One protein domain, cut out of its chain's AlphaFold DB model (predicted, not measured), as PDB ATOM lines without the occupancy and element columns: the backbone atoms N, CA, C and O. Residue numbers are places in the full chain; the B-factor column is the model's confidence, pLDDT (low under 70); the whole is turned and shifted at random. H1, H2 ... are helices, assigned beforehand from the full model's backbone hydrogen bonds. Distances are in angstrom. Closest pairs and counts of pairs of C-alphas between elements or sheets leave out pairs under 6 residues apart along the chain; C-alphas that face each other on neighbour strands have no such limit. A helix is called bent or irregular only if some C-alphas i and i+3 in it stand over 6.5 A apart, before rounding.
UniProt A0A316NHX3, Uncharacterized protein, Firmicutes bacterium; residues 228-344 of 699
ATOM      1  N   ILE A 228     125.262 104.633  79.714       88.25
ATOM      2  CA  ILE A 228     125.416 104.681  81.176       88.25
ATOM      3  C   ILE A 228     125.612 103.264  81.716       88.25
ATOM      4  O   ILE A 228     126.568 103.012  82.448       88.25
ATOM      5  N   LEU A 229     124.740 102.335  81.313       88.94
ATOM      6  CA  LEU A 229     124.817 100.938  81.727       88.94
ATOM      7  C   LEU A 229     126.142 100.308  81.286       88.94
ATOM      8  O   LEU A 229     126.826  99.696  82.098       88.94
ATOM      9  N   GLN A 230     126.548 100.493  80.031       90.25
ATOM     10  CA  GLN A 230     127.808  99.952  79.515       90.25
ATOM     11  C   GLN A 230     129.033 100.477  80.280       90.25
ATOM     12  O   GLN A 230     129.890  99.680  80.670       90.25
ATOM     13  N   GLU A 231     129.099 101.788  80.537       91.75
ATOM     14  CA  GLU A 231     130.183 102.419  81.298       91.75
ATOM     15  C   GLU A 231     130.243 101.873  82.736       91.75
ATOM     16  O   GLU A 231     131.313 101.477  83.204       91.75
ATOM     17  N   GLN A 232     129.099 101.763  83.424       91.44
ATOM     18  CA  GLN A 232     129.055 101.199  84.778       91.44
ATOM     19  C   GLN A 232     129.407  99.703  84.792       91.44
ATOM     20  O   GLN A 232     130.148  99.242  85.665       91.44
ATOM     21  N   ASN A 233     128.943  98.939  83.800       90.94
ATOM     22  CA  ASN A 233     129.264  97.521  83.662       90.94
ATOM     23  C   ASN A 233     130.764  97.308  83.472       90.94
ATOM     24  O   ASN A 233     131.351  96.415  84.090       90.94
ATOM     25  N   GLN A 234     131.403  98.142  82.652       93.19
ATOM     26  CA  GLN A 234     132.843  98.094  82.454       93.19
ATOM     27  C   GLN A 234     133.597  98.325  83.771       93.19
ATOM     28  O   GLN A 234     134.490  97.535  84.086       93.19
ATOM     29  N   ILE A 235     133.200  99.328  84.566       93.19
ATOM     30  CA  ILE A 235     133.805  99.606  85.880       93.19
ATOM     31  C   ILE A 235     133.762  98.358  86.768       93.19
ATOM     32  O   ILE A 235     134.790  97.953  87.312       93.19
ATOM     33  N   VAL A 236     132.611  97.689  86.876       92.94
ATOM     34  CA  VAL A 236     132.494  96.488  87.719       92.94
ATOM     35  C   VAL A 236     133.365  95.342  87.199       92.94
ATOM     36  O   VAL A 236     134.033  94.671  87.986       92.94
ATOM     37  N   GLN A 237     133.424  95.117  85.882       93.19
ATOM     38  CA  GLN A 237     134.276  94.062  85.316       93.19
ATOM     39  C   GLN A 237     135.776  94.336  85.495       93.19
ATOM     40  O   GLN A 237     136.552  93.387  85.648       93.19
ATOM     41  N   GLU A 238     136.199  95.601  85.468       94.38
ATOM     42  CA  GLU A 238     137.571  96.011  85.789       94.38
ATOM     43  C   GLU A 238     137.894  95.723  87.261       94.38
ATOM     44  O   GLU A 238     138.881  95.045  87.557       94.38
ATOM     45  N   GLU A 239     137.025  96.152  88.177       94.69
ATOM     46  CA  GLU A 239     137.214  95.978  89.620       94.69
ATOM     47  C   GLU A 239     137.181  94.502  90.050       94.69
ATOM     48  O   GLU A 239     137.969  94.085  90.898       94.69
ATOM     49  N   LYS A 240     136.365  93.656  89.406       92.19
ATOM     50  CA  LYS A 240     136.362  92.196  89.637       92.19
ATOM     51  C   LYS A 240     137.714  91.538  89.364       92.19
ATOM     52  O   LYS A 240     138.065  90.562  90.025       92.19
ATOM     53  N   LYS A 241     138.453  92.038  88.370       92.62
ATOM     54  CA  LYS A 241     139.775  91.517  87.985       92.62
ATOM     55  C   LYS A 241     140.901  92.113  88.831       92.62
ATOM     56  O   LYS A 241     142.016  91.592  88.798       92.62
ATOM     57  N   SER A 242     140.628  93.189  89.568       91.25
ATOM     58  CA  SER A 242     141.603  93.855  90.424       91.25
ATOM     59  C   SER A 242     141.873  93.047  91.695       91.25
ATOM     60  O   SER A 242     140.959  92.563  92.363       91.25
ATOM     61  N   SER A 243     143.149  92.945  92.077       86.50
ATOM     62  CA  SER A 243     143.560  92.385  93.371       86.50
ATOM     63  C   SER A 243     143.319  93.348  94.541       86.50
ATOM     64  O   SER A 243     143.302  92.917  95.692       86.50
ATOM     65  N   LYS A 244     143.120  94.641  94.256       92.25
ATOM     66  CA  LYS A 244     142.790  95.684  95.229       92.25
ATOM     67  C   LYS A 244     141.593  96.470  94.703       92.25
ATOM     68  O   LYS A 244     141.765  97.428  93.954       92.25
ATOM     69  N   LYS A 245     140.396  96.009  95.060       94.44
ATOM     70  CA  LYS A 245     139.133  96.583  94.590       94.44
ATOM     71  C   LYS A 245     138.903  97.971  95.180       94.44
ATOM     72  O   LYS A 245     139.116  98.173  96.377       94.44
ATOM     73  N   ASP A 246     138.434  98.896  94.356       95.50
ATOM     74  CA  ASP A 246     137.948 100.203  94.776       95.50
ATOM     75  C   ASP A 246     136.438 100.137  95.030       95.50
ATOM     76  O   ASP A 246     135.609 100.166  94.114       95.50
ATOM     77  N   ILE A 247     136.070 100.049  96.309       95.62
ATOM     78  CA  ILE A 247     134.666  99.993  96.710       95.62
ATOM     79  C   ILE A 247     133.892 101.259  96.324       95.62
ATOM     80  O   ILE A 247     132.702 101.172  96.034       95.62
ATOM     81  N   ALA A 248     134.533 102.431  96.271       96.50
ATOM     82  CA  ALA A 248     133.846 103.665  95.910       96.50
ATOM     83  C   ALA A 248     133.414 103.641  94.437       96.50
ATOM     84  O   ALA A 248     132.274 103.996  94.124       96.50
ATOM     85  N   ARG A 249     134.281 103.139  93.544       95.75
ATOM     86  CA  ARG A 249     133.936 102.914  92.128       95.75
ATOM     87  C   ARG A 249     132.810 101.894  91.979       95.75
ATOM     88  O   ARG A 249     131.862 102.152  91.244       95.75
ATOM     89  N   LEU A 250     132.880 100.780  92.709       96.56
ATOM     90  CA  LEU A 250     131.841  99.743  92.699       96.56
ATOM     91  C   LEU A 250     130.479 100.274  93.172       96.56
ATOM     92  O   LEU A 250     129.470 100.041  92.510       96.56
ATOM     93  N   LYS A 251     130.444 101.029  94.279       96.94
ATOM     94  CA  LYS A 251     129.219 101.671  94.778       96.94
ATOM     95  C   LYS A 251     128.648 102.645  93.759       96.94
ATOM     96  O   LYS A 251     127.452 102.603  93.498       96.94
ATOM     97  N   SER A 252     129.490 103.500  93.175       95.44
ATOM     98  CA  SER A 252     129.046 104.455  92.156       95.44
ATOM     99  C   SER A 252     128.459 103.746  90.934       95.44
ATOM    100  O   SER A 252     127.447 104.197  90.412       95.44
ATOM    101  N   ALA A 253     129.048 102.621  90.512       94.12
ATOM    102  CA  ALA A 253     128.524 101.828  89.405       94.12
ATOM    103  C   ALA A 253     127.166 101.197  89.729       94.12
ATOM    104  O   ALA A 253     126.233 101.326  88.938       94.12
ATOM    105  N   LEU A 254     127.026 100.576  90.907       94.06
ATOM    106  CA  LEU A 254     125.757  99.992  91.343       94.06
ATOM    107  C   LEU A 254     124.660 101.058  91.475       94.06
ATOM    108  O   LEU A 254     123.573 100.872  90.936       94.06
ATOM    109  N   LEU A 255     124.948 102.186  92.131       93.56
ATOM    110  CA  LEU A 255     124.019 103.316  92.264       93.56
ATOM    111  C   LEU A 255     123.620 103.896  90.902       93.56
ATOM    112  O   LEU A 255     122.458 104.242  90.700       93.56
ATOM    113  N   GLY A 256     124.559 103.974  89.957       90.56
ATOM    114  CA  GLY A 256     124.304 104.494  88.617       90.56
ATOM    115  C   GLY A 256     123.316 103.638  87.828       90.56
ATOM    116  O   GLY A 256     122.416 104.183  87.195       90.56
ATOM    117  N   ILE A 257     123.434 102.308  87.902       87.75
ATOM    118  CA  ILE A 257     122.547 101.400  87.154       87.75
ATOM    119  C   ILE A 257     121.188 101.162  87.821       87.75
ATOM    120  O   ILE A 257     120.269 100.726  87.140       87.75
ATOM    121  N   THR A 258     121.067 101.410  89.130       87.69
ATOM    122  CA  THR A 258     119.835 101.146  89.899       87.69
ATOM    123  C   THR A 258     119.025 102.409  90.161       87.69
ATOM    124  O   THR A 258     117.812 102.407  90.002       87.69
ATOM    125  N   TYR A 259     119.693 103.501  90.532       89.50
ATOM    126  CA  TYR A 259     119.046 104.739  90.978       89.50
ATOM    127  C   TYR A 259     119.501 105.963  90.183       89.50
ATOM    128  O   TYR A 259     119.135 107.089  90.516       89.50
ATOM    129  N   GLY A 260     120.335 105.774  89.154       89.56
ATOM    130  CA  GLY A 260     120.875 106.869  88.355       89.56
ATOM    131  C   GLY A 260     121.593 107.915  89.207       89.56
ATOM    132  O   GLY A 260     121.436 109.113  88.970       89.56
ATOM    133  N   LEU A 261     122.340 107.483  90.225       91.44
ATOM    134  CA  LEU A 261     123.082 108.342  91.150       91.44
ATOM    135  C   LEU A 261     124.576 108.024  91.107       91.44
ATOM    136  O   LEU A 261     124.969 106.865  91.014       91.44
ATOM    137  N   ASP A 262     125.410 109.049  91.259       91.88
ATOM    138  CA  ASP A 262     126.804 108.848  91.656       91.88
ATOM    139  C   ASP A 262     126.926 108.709  93.188       91.88
ATOM    140  O   ASP A 262     126.040 109.110  93.953       91.88
ATOM    141  N   LEU A 263     128.048 108.147  93.656       94.88
ATOM    142  CA  LEU A 263     128.277 107.934  95.091       94.88
ATOM    143  C   LEU A 263     128.282 109.243  95.897       94.88
ATOM    144  O   LEU A 263     127.853 109.247  97.052       94.88
ATOM    145  N   LYS A 264     128.760 110.352  95.320       92.69
ATOM    146  CA  LYS A 264     128.834 111.645  96.018       92.69
ATOM    147  C   LYS A 264     127.428 112.165  96.318       92.69
ATOM    148  O   LYS A 264     127.153 112.559  97.448       92.69
ATOM    149  N   THR A 265     126.543 112.123  95.331       90.81
ATOM    150  CA  THR A 265     125.151 112.567  95.421       90.81
ATOM    151  C   THR A 265     124.353 111.654  96.346       90.81
ATOM    152  O   THR A 265     123.693 112.143  97.259       90.81
ATOM    153  N   ALA A 266     124.498 110.332  96.219       94.81
ATOM    154  CA  ALA A 266     123.881 109.382  97.146       94.81
ATOM    155  C   ALA A 266     124.327 109.606  98.603       94.81
ATOM    156  O   ALA A 266     123.506 109.625  99.517       94.81
ATOM    157  N   SER A 267     125.626 109.833  98.829       94.44
ATOM    158  CA  SER A 267     126.157 110.096 100.174       94.44
ATOM    159  C   SER A 267     125.616 111.402 100.758       94.44
ATOM    160  O   SER A 267     125.317 111.459 101.949       94.44
ATOM    161  N   LYS A 268     125.457 112.441  99.926       91.69
ATOM    162  CA  LYS A 268     124.827 113.706 100.326       91.69
ATOM    163  C   LYS A 268     123.375 113.509 100.749       91.69
ATOM    164  O   LYS A 268     123.014 113.970 101.824       91.69
ATOM    165  N   ILE A 269     122.579 112.782  99.962       92.88
ATOM    166  CA  ILE A 269     121.185 112.458 100.303       92.88
ATOM    167  C   ILE A 269     121.130 111.752 101.668       92.88
ATOM    168  O   ILE A 269     120.428 112.210 102.565       92.88
ATOM    169  N   CYS A 270     121.939 110.709 101.878       94.62
ATOM    170  CA  CYS A 270     121.973 109.979 103.151       94.62
ATOM    171  C   CYS A 270     122.438 110.824 104.351       94.62
ATOM    172  O   CYS A 270     122.093 110.516 105.488       94.62
ATOM    173  N   LYS A 271     123.251 111.863 104.119       91.50
ATOM    174  CA  LYS A 271     123.668 112.815 105.160       91.50
ATOM    175  C   LYS A 271     122.566 113.837 105.467       91.50
ATOM    176  O   LYS A 271     122.466 114.277 106.603       91.50
ATOM    177  N   LYS A 272     121.788 114.228 104.454       91.62
ATOM    178  CA  LYS A 272     120.795 115.307 104.513       91.62
ATOM    179  C   LYS A 272     119.458 114.850 105.095       91.62
ATOM    180  O   LYS A 272     118.827 115.634 105.787       91.62
ATOM    181  N   TYR A 273     119.002 113.630 104.808       94.75
ATOM    182  CA  TYR A 273     117.654 113.169 105.170       94.75
ATOM    183  C   TYR A 273     117.694 112.099 106.270       94.75
ATOM    184  O   TYR A 273     118.003 110.937 106.020       94.75
ATOM    185  N   HIS A 274     117.339 112.469 107.499       94.62
ATOM    186  CA  HIS A 274     117.304 111.559 108.646       94.62
ATOM    187  C   HIS A 274     115.953 110.844 108.734       94.62
ATOM    188  O   HIS A 274     115.043 111.285 109.429       94.62
ATOM    189  N   MET A 275     115.801 109.757 107.976       94.31
ATOM    190  CA  MET A 275     114.514 109.064 107.815       94.31
ATOM    191  C   MET A 275     114.010 108.350 109.082       94.31
ATOM    192  O   MET A 275     112.875 107.867 109.102       94.31
ATOM    193  N   GLU A 276     114.830 108.229 110.131       92.06
ATOM    194  CA  GLU A 276     114.407 107.602 111.381       92.06
ATOM    195  C   GLU A 276     113.257 108.379 112.047       92.06
ATOM    196  O   GLU A 276     113.363 109.574 112.301       92.06
ATOM    197  N   GLY A 277     112.169 107.679 112.389       89.62
ATOM    198  CA  GLY A 277     111.016 108.257 113.093       89.62
ATOM    199  C   GLY A 277     109.903 108.798 112.191       89.62
ATOM    200  O   GLY A 277     108.848 109.161 112.707       89.62
ATOM    201  N   LEU A 278     110.088 108.809 110.867       95.00
ATOM    202  CA  LEU A 278     109.011 109.126 109.930       95.00
ATOM    203  C   LEU A 278     108.000 107.976 109.813       95.00
ATOM    204  O   LEU A 278     108.353 106.794 109.888       95.00
ATOM    205  N   GLU A 279     106.731 108.327 109.602       93.12
ATOM    206  CA  GLU A 279     105.656 107.359 109.394       93.12
ATOM    207  C   GLU A 279     105.766 106.720 108.005       93.12
ATOM    208  O   GLU A 279     105.773 107.402 106.978       93.12
ATOM    209  N   ARG A 280     105.815 105.385 107.971       93.44
ATOM    210  CA  ARG A 280     105.755 104.618 106.728       93.44
ATOM    211  C   ARG A 280     104.311 104.230 106.435       93.44
ATOM    212  O   ARG A 280     103.684 103.518 107.217       93.44
ATOM    213  N   THR A 281     103.821 104.669 105.289       93.44
ATOM    214  CA  THR A 281     102.476 104.408 104.771       93.44
ATOM    215  C   THR A 281     102.570 103.613 103.467       93.44
ATOM    216  O   THR A 281     103.669 103.339 102.984       93.44
ATOM    217  N   GLU A 282     101.435 103.208 102.895       92.81
ATOM    218  CA  GLU A 282     101.439 102.578 101.566       92.81
ATOM    219  C   GLU A 282     101.848 103.587 100.479       92.81
ATOM    220  O   GLU A 282     102.602 103.241  99.577       92.81
ATOM    221  N   ASP A 283     101.445 104.855 100.625       90.19
ATOM    222  CA  ASP A 283     101.679 105.914  99.633       90.19
ATOM    223  C   ASP A 283     103.158 106.322  99.518       90.19
ATOM    224  O   ASP A 283     103.595 106.762  98.459       90.19
ATOM    225  N   ASN A 284     103.943 106.182 100.594       93.50
ATOM    226  CA  ASN A 284     105.372 106.526 100.617       93.50
ATOM    227  C   ASN A 284     106.293 105.295 100.683       93.50
ATOM    228  O   ASN A 284     107.505 105.422 100.873       93.50
ATOM    229  N   LYS A 285     105.736 104.089 100.533       94.62
ATOM    230  CA  LYS A 285     106.469 102.838 100.734       94.62
ATOM    231  C   LYS A 285     107.688 102.722  99.818       94.62
ATOM    232  O   LYS A 285     108.771 102.406 100.312       94.62
ATOM    233  N   ASP A 286     107.509 103.009  98.534       92.19
ATOM    234  CA  ASP A 286     108.550 102.872  97.512       92.19
ATOM    235  C   ASP A 286     109.667 103.907  97.711       92.19
ATOM    236  O   ASP A 286     110.851 103.589  97.590       92.19
ATOM    237  N   LEU A 287     109.309 105.124  98.141       94.44
ATOM    238  CA  LEU A 287     110.260 106.179  98.504       94.44
ATOM    239  C   LEU A 287     111.192 105.725  99.639       94.44
ATOM    240  O   LEU A 287     112.413 105.894  99.564       94.44
ATOM    241  N   PHE A 288     110.624 105.115 100.684       95.56
ATOM    242  CA  PHE A 288     111.390 104.591 101.814       95.56
ATOM    243  C   PHE A 288     112.274 103.409 101.408       95.56
ATOM    244  O   PHE A 288     113.421 103.339 101.850       95.56
ATOM    245  N   GLU A 289     111.774 102.493 100.574       94.38
ATOM    246  CA  GLU A 289     112.558 101.353 100.079       94.38
ATOM    247  C   GLU A 289     113.740 101.819  99.225       94.38
ATOM    248  O   GLU A 289     114.871 101.375  99.447       94.38
ATOM    249  N   MET A 290     113.515 102.788  98.335       94.75
ATOM    250  CA  MET A 290     114.570 103.407  97.538       94.75
ATOM    251  C   MET A 290     115.625 104.079  98.429       94.75
ATOM    252  O   MET A 290     116.821 103.816  98.268       94.75
ATOM    253  N   TYR A 291     115.219 104.882  99.422       97.06
ATOM    254  CA  TYR A 291     116.161 105.491 100.370       97.06
ATOM    255  C   TYR A 291     116.966 104.440 101.147       97.06
ATOM    256  O   TYR A 291     118.189 104.552 101.265       97.06
ATOM    257  N   GLN A 292     116.311 103.397 101.666       96.06
ATOM    258  CA  GLN A 292     116.970 102.332 102.425       96.06
ATOM    259  C   GLN A 292     117.993 101.571 101.580       96.06
ATOM    260  O   GLN A 292     119.088 101.269 102.067       96.06
ATOM    261  N   ALA A 293     117.675 101.296 100.316       95.12
ATOM    262  CA  ALA A 293     118.593 100.629  99.410       95.12
ATOM    263  C   ALA A 293     119.805 101.515  99.080       95.12
ATOM    264  O   ALA A 293     120.944 101.055  99.194       95.12
ATOM    265  N   ILE A 294     119.586 102.802  98.781       96.62
ATOM    266  CA  ILE A 294     120.667 103.783  98.582       96.62
ATOM    267  C   ILE A 294     121.547 103.864  99.837       96.62
ATOM    268  O   ILE A 294     122.770 103.730  99.745       96.62
ATOM    269  N   SER A 295     120.946 104.010 101.023       97.44
ATOM    270  CA  SER A 295     121.687 104.061 102.287       97.44
ATOM    271  C   SER A 295     122.478 102.785 102.553       97.44
ATOM    272  O   SER A 295     123.582 102.884 103.091       97.44
ATOM    273  N   SER A 296     121.948 101.610 102.212       96.94
ATOM    274  CA  SER A 296     122.649 100.337 102.400       96.94
ATOM    275  C   SER A 296     123.879 100.251 101.498       96.94
ATOM    276  O   SER A 296     124.963  99.917 101.972       96.94
ATOM    277  N   ILE A 297     123.758 100.658 100.229       97.50
ATOM    278  CA  ILE A 297     124.893 100.701  99.296       97.50
ATOM    279  C   ILE A 297     125.954 101.702  99.771       97.50
ATOM    280  O   ILE A 297     127.145 101.400  99.751       97.50
ATOM    281  N   VAL A 298     125.542 102.889 100.232       97.56
ATOM    282  CA  VAL A 298     126.465 103.913 100.747       97.56
ATOM    283  C   VAL A 298     127.227 103.413 101.980       97.56
ATOM    284  O   VAL A 298     128.428 103.673 102.078       97.56
ATOM    285  N   LYS A 299     126.572 102.674 102.885       96.88
ATOM    286  CA  LYS A 299     127.156 102.179 104.147       96.88
ATOM    287  C   LYS A 299     127.974 100.888 104.015       96.88
ATOM    288  O   LYS A 299     128.780 100.622 104.894       96.88
ATOM    289  N   GLU A 300     127.803 100.101 102.953       97.38
ATOM    290  CA  GLU A 300     128.534  98.836 102.770       97.38
ATOM    291  C   GLU A 300     130.056  99.052 102.695       97.38
ATOM    292  O   GLU A 300     130.533  99.942 101.999       97.38
ATOM    293  N   GLU A 301     130.851  98.234 103.372       96.06
ATOM    294  CA  GLU A 301     132.318  98.356 103.405       96.06
ATOM    295  C   GLU A 301     133.027  97.199 102.690       96.06
ATOM    296  O   GLU A 301     134.222  97.276 102.398       96.06
ATOM    297  N   ASN A 302     132.288  96.144 102.346       95.88
ATOM    298  CA  ASN A 302     132.783  94.979 101.639       95.88
ATOM    299  C   ASN A 302     132.552  95.093 100.115       95.88
ATOM    300  O   ASN A 302     131.411  95.000  99.646       95.88
ATOM    301  N   PRO A 303     133.619  95.219  99.301       95.50
ATOM    302  CA  PRO A 303     133.493  95.320  97.848       95.50
ATOM    303  C   PRO A 303     132.905  94.059  97.199       95.50
ATOM    304  O   PRO A 303     132.242  94.163  96.168       95.50
ATOM    305  N   ASP A 304     133.109  92.875  97.786       94.44
ATOM    306  CA  ASP A 304     132.566  91.632  97.234       94.44
ATOM    307  C   ASP A 304     131.043  91.544  97.430       94.44
ATOM    308  O   ASP A 304     130.355  91.015  96.557       94.44
ATOM    309  N   THR A 305     130.496  92.135  98.502       95.50
ATOM    310  CA  THR A 305     129.038  92.263  98.672       95.50
ATOM    311  C   THR A 305     128.438  93.125  97.563       95.50
ATOM    312  O   THR A 305     127.450  92.728  96.950       95.50
ATOM    313  N   ILE A 306     129.057  94.269  97.241       96.44
ATOM    314  CA  ILE A 306     128.584  95.151  96.159       96.44
ATOM    315  C   ILE A 306     128.593  94.429  94.807       96.44
ATOM    316  O   ILE A 306     127.637  94.551  94.043       96.44
ATOM    317  N   ILE A 307     129.640  93.646  94.521       94.25
ATOM    318  CA  ILE A 307     129.723  92.842  93.292       94.25
ATOM    319  C   ILE A 307     128.603  91.800  93.244       94.25
ATOM    320  O   ILE A 307     127.949  91.679  92.211       94.25
ATOM    321  N   ALA A 308     128.360  91.074  94.338       92.81
ATOM    322  CA  ALA A 308     127.310  90.059  94.390       92.81
ATOM    323  C   ALA A 308     125.917  90.667  94.161       92.81
ATOM    324  O   ALA A 308     125.147  90.155  93.352       92.81
ATOM    325  N   VAL A 309     125.617  91.799  94.809       92.50
ATOM    326  CA  VAL A 309     124.358  92.533  94.606       92.50
ATOM    327  C   VAL A 309     124.229  92.990  93.154       92.50
ATOM    328  O   VAL A 309     123.194  92.788  92.526       92.50
ATOM    329  N   TYR A 310     125.293  93.556  92.587       90.88
ATOM    330  CA  TYR A 310     125.310  93.972  91.191       90.88
ATOM    331  C   TYR A 310     125.041  92.800  90.222       90.88
ATOM    332  O   TYR A 310     124.279  92.946  89.268       90.88
ATOM    333  N   GLU A 311     125.628  91.623  90.461       88.62
ATOM    334  CA  GLU A 311     125.402  90.428  89.638       88.62
ATOM    335  C   GLU A 311     123.964  89.905  89.742       88.62
ATOM    336  O   GLU A 311     123.393  89.494  88.727       88.62
ATOM    337  N   MET A 312     123.359  89.971  90.932       87.06
ATOM    338  CA  MET A 312     121.936  89.669  91.107       87.06
ATOM    339  C   MET A 312     121.075  90.606  90.259       87.06
ATOM    340  O   MET A 312     120.239  90.129  89.496       87.06
ATOM    341  N   PHE A 313     121.334  91.919  90.291       82.50
ATOM    342  CA  PHE A 313     120.588  92.878  89.468       82.50
ATOM    343  C   PHE A 313     120.705  92.575  87.970       82.50
ATOM    344  O   PHE A 313     119.708  92.630  87.265       82.50
ATOM    345  N   GLN A 314     121.890  92.208  87.477       78.88
ATOM    346  CA  GLN A 314     122.088  91.888  86.055       78.88
ATOM    347  C   GLN A 314     121.400  90.588  85.600       78.88
ATOM    348  O   GLN A 314     121.185  90.401  84.403       78.88
ATOM    349  N   THR A 315     121.122  89.658  86.518       80.31
ATOM    350  CA  THR A 315     120.613  88.313  86.184       80.31
ATOM    351  C   THR A 315     119.133  88.127  86.500       80.31
ATOM    352  O   THR A 315     118.440  87.435  85.755       80.31
ATOM    353  N   GLU A 316     118.647  88.745  87.575       79.38
ATOM    354  CA  GLU A 316     117.294  88.550  88.105       79.38
ATOM    355  C   GLU A 316     116.348  89.714  87.785       79.38
ATOM    356  O   GLU A 316     115.132  89.534  87.852       79.38
ATOM    357  N   MET A 317     116.873  90.884  87.397       72.62
ATOM    358  CA  MET A 317     116.070  92.076  87.126       72.62
ATOM    359  C   MET A 317     116.332  92.648  85.725       72.62
ATOM    360  O   MET A 317     117.485  92.813  85.327       72.62
ATOM    361  N   PRO A 318     115.285  92.978  84.946       69.88
ATOM    362  CA  PRO A 318     115.473  93.767  83.736       69.88
ATOM    363  C   PRO A 318     115.993  95.162  84.108       69.88
ATOM    364  O   PRO A 318     115.570  95.748  85.102       69.88
ATOM    365  N   PHE A 319     116.917  95.695  83.306       71.88
ATOM    366  CA  PHE A 319     117.372  97.073  83.467       71.88
ATOM    367  C   PHE A 319     116.221  98.033  83.159       71.88
ATOM    368  O   PHE A 319     115.770  98.112  82.015       71.88
ATOM    369  N   GLU A 320     115.775  98.763  84.177       73.69
ATOM    370  CA  GLU A 320     114.725  99.766  84.071       73.69
ATOM    371  C   GLU A 320     115.029 100.919  85.032       73.69
ATOM    372  O   GLU A 320     115.137 100.725  86.240       73.69
ATOM    373  N   LEU A 321     115.210 102.122  84.481       77.31
ATOM    374  CA  LEU A 321     115.340 103.350  85.260       77.31
ATOM    375  C   LEU A 321     114.040 104.141  85.144       77.31
ATOM    376  O   LEU A 321     113.690 104.647  84.072       77.31
ATOM    377  N   GLU A 322     113.348 104.301  86.266       84.31
ATOM    378  CA  GLU A 322     112.188 105.182  86.371       84.31
ATOM    379  C   GLU A 322     112.661 106.632  86.521       84.31
ATOM    380  O   GLU A 322     112.777 107.179  87.618       84.31
ATOM    381  N   PHE A 323     112.986 107.260  85.389       88.12
ATOM    382  CA  PHE A 323     113.613 108.583  85.348       88.12
ATOM    383  C   PHE A 323     112.878 109.656  86.147       88.12
ATOM    384  O   PHE A 323     113.537 110.463  86.804       88.12
ATOM    385  N   MET A 324     111.544 109.659  86.130       87.00
ATOM    386  CA  MET A 324     110.768 110.657  86.866       87.00
ATOM    387  C   MET A 324     110.847 110.448  88.374       87.00
ATOM    388  O   MET A 324     111.177 111.402  89.071       87.00
ATOM    389  N   ASN A 325     110.696 109.211  88.855       85.94
ATOM    390  CA  ASN A 325     110.844 108.879  90.276       85.94
ATOM    391  C   ASN A 325     112.247 109.238  90.783       85.94
ATOM    392  O   ASN A 325     112.410 109.855  91.833       85.94
ATOM    393  N   ILE A 326     113.278 108.958  89.982       87.19
ATOM    394  CA  ILE A 326     114.663 109.333  90.293       87.19
ATOM    395  C   ILE A 326     114.867 110.863  90.297       87.19
ATOM    396  O   ILE A 326     115.686 111.387  91.060       87.19
ATOM    397  N   THR A 327     114.158 111.590  89.432       87.38
ATOM    398  CA  THR A 327     114.259 113.052  89.322       87.38
ATOM    399  C   THR A 327     113.552 113.758  90.478       87.38
ATOM    400  O   THR A 327     114.104 114.716  91.024       87.38
ATOM    401  N   THR A 328     112.377 113.284  90.899       89.44
ATOM    402  CA  THR A 328     111.595 113.904  91.984       89.44
ATOM    403  C   THR A 328     111.985 113.432  93.380       89.44
ATOM    404  O   THR A 328     111.659 114.115  94.346       89.44
ATOM    405  N   PHE A 329     112.769 112.353  93.492       91.25
ATOM    406  CA  PHE A 329     113.127 111.678  94.743       91.25
ATOM    407  C   PHE A 329     113.416 112.603  95.939       91.25
ATOM    408  O   PHE A 329     112.811 112.465  96.996       91.25
ATOM    409  N   GLU A 330     114.312 113.586  95.793       90.38
ATOM    410  CA  GLU A 330     114.635 114.508  96.893       90.38
ATOM    411  C   GLU A 330     113.489 115.458  97.268       90.38
ATOM    412  O   GLU A 330     113.370 115.840  98.431       90.38
ATOM    413  N   ALA A 331     112.662 115.875  96.305       89.75
ATOM    414  CA  ALA A 331     111.475 116.670  96.607       89.75
ATOM    415  C   ALA A 331     110.462 115.845  97.399       89.75
ATOM    416  O   ALA A 331     109.926 116.341  98.387       89.75
ATOM    417  N   ASP A 332     110.270 114.585  97.023       92.38
ATOM    418  CA  ASP A 332     109.355 113.681  97.714       92.38
ATOM    419  C   ASP A 332     109.852 113.363  99.133       92.38
ATOM    420  O   ASP A 332     109.069 113.426 100.080       92.38
ATOM    421  N   LEU A 333     111.167 113.175  99.328       94.12
ATOM    422  CA  LEU A 333     111.762 113.079 100.669       94.12
ATOM    423  C   LEU A 333     111.453 114.323 101.516       94.12
ATOM    424  O   LEU A 333     110.977 114.182 102.641       94.12
ATOM    425  N   ARG A 334     111.672 115.541 100.993       93.44
ATOM    426  CA  ARG A 334     111.373 116.787 101.731       93.44
ATOM    427  C   ARG A 334     109.908 116.885 102.154       93.44
ATOM    428  O   ARG A 334     109.645 117.324 103.274       93.44
ATOM    429  N   LYS A 335     108.969 116.458 101.304       93.81
ATOM    430  CA  LYS A 335     107.533 116.470 101.630       93.81
ATOM    431  C   LYS A 335     107.217 115.598 102.836       93.81
ATOM    432  O   LYS A 335     106.440 116.020 103.685       93.81
ATOM    433  N   GLU A 336     107.849 114.432 102.969       95.94
ATOM    434  CA  GLU A 336     107.642 113.566 104.138       95.94
ATOM    435  C   GLU A 336     108.103 114.231 105.447       95.94
ATOM    436  O   GLU A 336     107.432 114.117 106.476       95.94
ATOM    437  N   PHE A 337     109.184 115.016 105.412       96.56
ATOM    438  CA  PHE A 337     109.588 115.826 106.567       96.56
ATOM    439  C   PHE A 337     108.616 116.977 106.837       96.56
ATOM    440  O   PHE A 337     108.242 117.197 107.990       96.56
ATOM    441  N   ALA A 338     108.144 117.677 105.802       95.69
ATOM    442  CA  ALA A 338     107.134 118.723 105.956       95.69
ATOM    443  C   ALA A 338     105.824 118.170 106.554       95.69
ATOM    444  O   ALA A 338     105.256 118.780 107.464       95.69
ATOM    445  N   LYS A 339     105.383 116.978 106.125       95.75
ATOM    446  CA  LYS A 339     104.255 116.234 106.715       95.75
ATOM    447  C   LYS A 339     104.489 115.948 108.192       95.75
ATOM    448  O   LYS A 339     103.647 116.298 109.018       95.75
ATOM    449  N   SER A 340     105.637 115.364 108.530       96.06
ATOM    450  CA  SER A 340     105.998 115.034 109.913       96.06
ATOM    451  C   SER A 340     106.017 116.272 110.820       96.06
ATOM    452  O   SER A 340     105.457 116.254 111.922       96.06
ATOM    453  N   LEU A 341     106.584 117.385 110.342       96.62
ATOM    454  CA  LEU A 341     106.579 118.670 111.046       96.62
ATOM    455  C   LEU A 341     105.149 119.185 111.245       96.62
ATOM    456  O   LEU A 341     104.749 119.465 112.375       96.62
ATOM    457  N   ASN A 342     104.348 119.228 110.178       95.75
ATOM    458  CA  ASN A 342     102.946 119.644 110.232       95.75
ATOM    459  C   ASN A 342     102.116 118.797 111.207       95.75
ATOM    460  O   ASN A 342     101.212 119.324 111.852       95.75
ATOM    461  N   GLN A 343     102.380 117.498 111.328       95.19
ATOM    462  CA  GLN A 343     101.687 116.622 112.278       95.19
ATOM    463  C   GLN A 343     102.109 116.878 113.731       95.19
ATOM    464  O   GLN A 343     101.293 116.719 114.639       95.19
ATOM    465  N   SER A 344     103.361 117.288 113.945       94.88
ATOM    466  CA  SER A 344     103.970 117.430 115.271       94.88
ATOM    467  C   SER A 344     103.697 118.774 115.949       94.88
ATOM    468  O   SER A 344     103.797 118.873 117.170       94.88
TER     469      SER A 344
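AT A GLANCE: This is residues 228 to 344 of the 699 residues of an uncharacterized protein of Firmicutes bacterium (UniProt A0A316NHX3). An elongated all-helix body has a triangular cluster of three helices, H1, H2 and H5, toward one end and a long kinked helix, H6, reaching the other. H4 joins the two ends, with residues 294 to 298 on H2 and residue 287 next to H6, while H3 packs on H4 at a steep tilt of 64 degrees and makes a corner with H2, where the C-alphas of Leu 263 and Ser 252 are closest at 4.6 A. The printed part has 117 residues with six named helices, H1 to H6 in order along the chain, and no named strand. It is compact, with a radius of gyration of the C-alphas of 15.4 A, and spans 52 by 26 by 20 A, only just elongated.

HOW THE PARTS SIT: H1, residues 228 to 241, and H2, residues 247 to 259, form a helical hairpin: they touch, with the closest C-alphas those of Gln 232 and Ala 253, 4.7 A apart, at a shallow tilt of 31 degrees, opposite ways. H2 is the hub, touching four helices. H3, residues 263 to 272, touches H2 about perpendicular at 78 degrees; the closest C-alphas, of Ser 252 and Leu 263, are 4.6 A apart. H4, residues 285 to 299, touches H3 at a steep tilt of 64 degrees, with the C-alphas of Cys 270 and Ser 295 closest at 6.0 A. With residues 294 to 298 alone, H4 touches H2 at a shallow tilt of 15 degrees, opposite ways; the closest C-alphas are those of Lys 251 and Ile 297, 6.3 A apart. H5, residues 303 to 316, touches H2 at a shallow tilt of 26 degrees, the same way, with the C-alphas of Ile 247 and Pro 303 closest at 5.0 A. H6, residues 323 to 344, only just touches H4, with 3 pairs of C-alphas within 8 A; the closest are those of Leu 287 and Phe 329, 7.3 A apart. H1 and H6 are apart, and so are H5 and H6. Every O i to N i+4 pair is within hydrogen-bond range in H2, H3, H4 and H5, against 9 of 10 in H1 and 16 of 18 in H6.

IN THESE COORDINATES: H1 begins at C-alpha 228, (125.416, 104.681, 81.176), and is 20.6 A long; H2 measures 17.3 A and H3 14.1 A. H4, 21.0 A, begins at C-alpha 285, (106.469, 102.838, 100.734), and H5 measures 20.1 A. H6, 32.7 A, ends at C-alpha 344, (103.970, 117.430, 115.271). H6 is irregular, with C-alphas 327 and 330 7.7 A apart, and has a kink of 47 degrees near residue 330.

THE WHOLE: The two C-alphas farthest apart, of Ser 243 and Gln 343, are 51.9 A apart. The printed part has no cut. The link from H3 to H4, residues 273 to 284, is long. The mean pLDDT of the printed part is 91.8, and residue 318 alone is under 70.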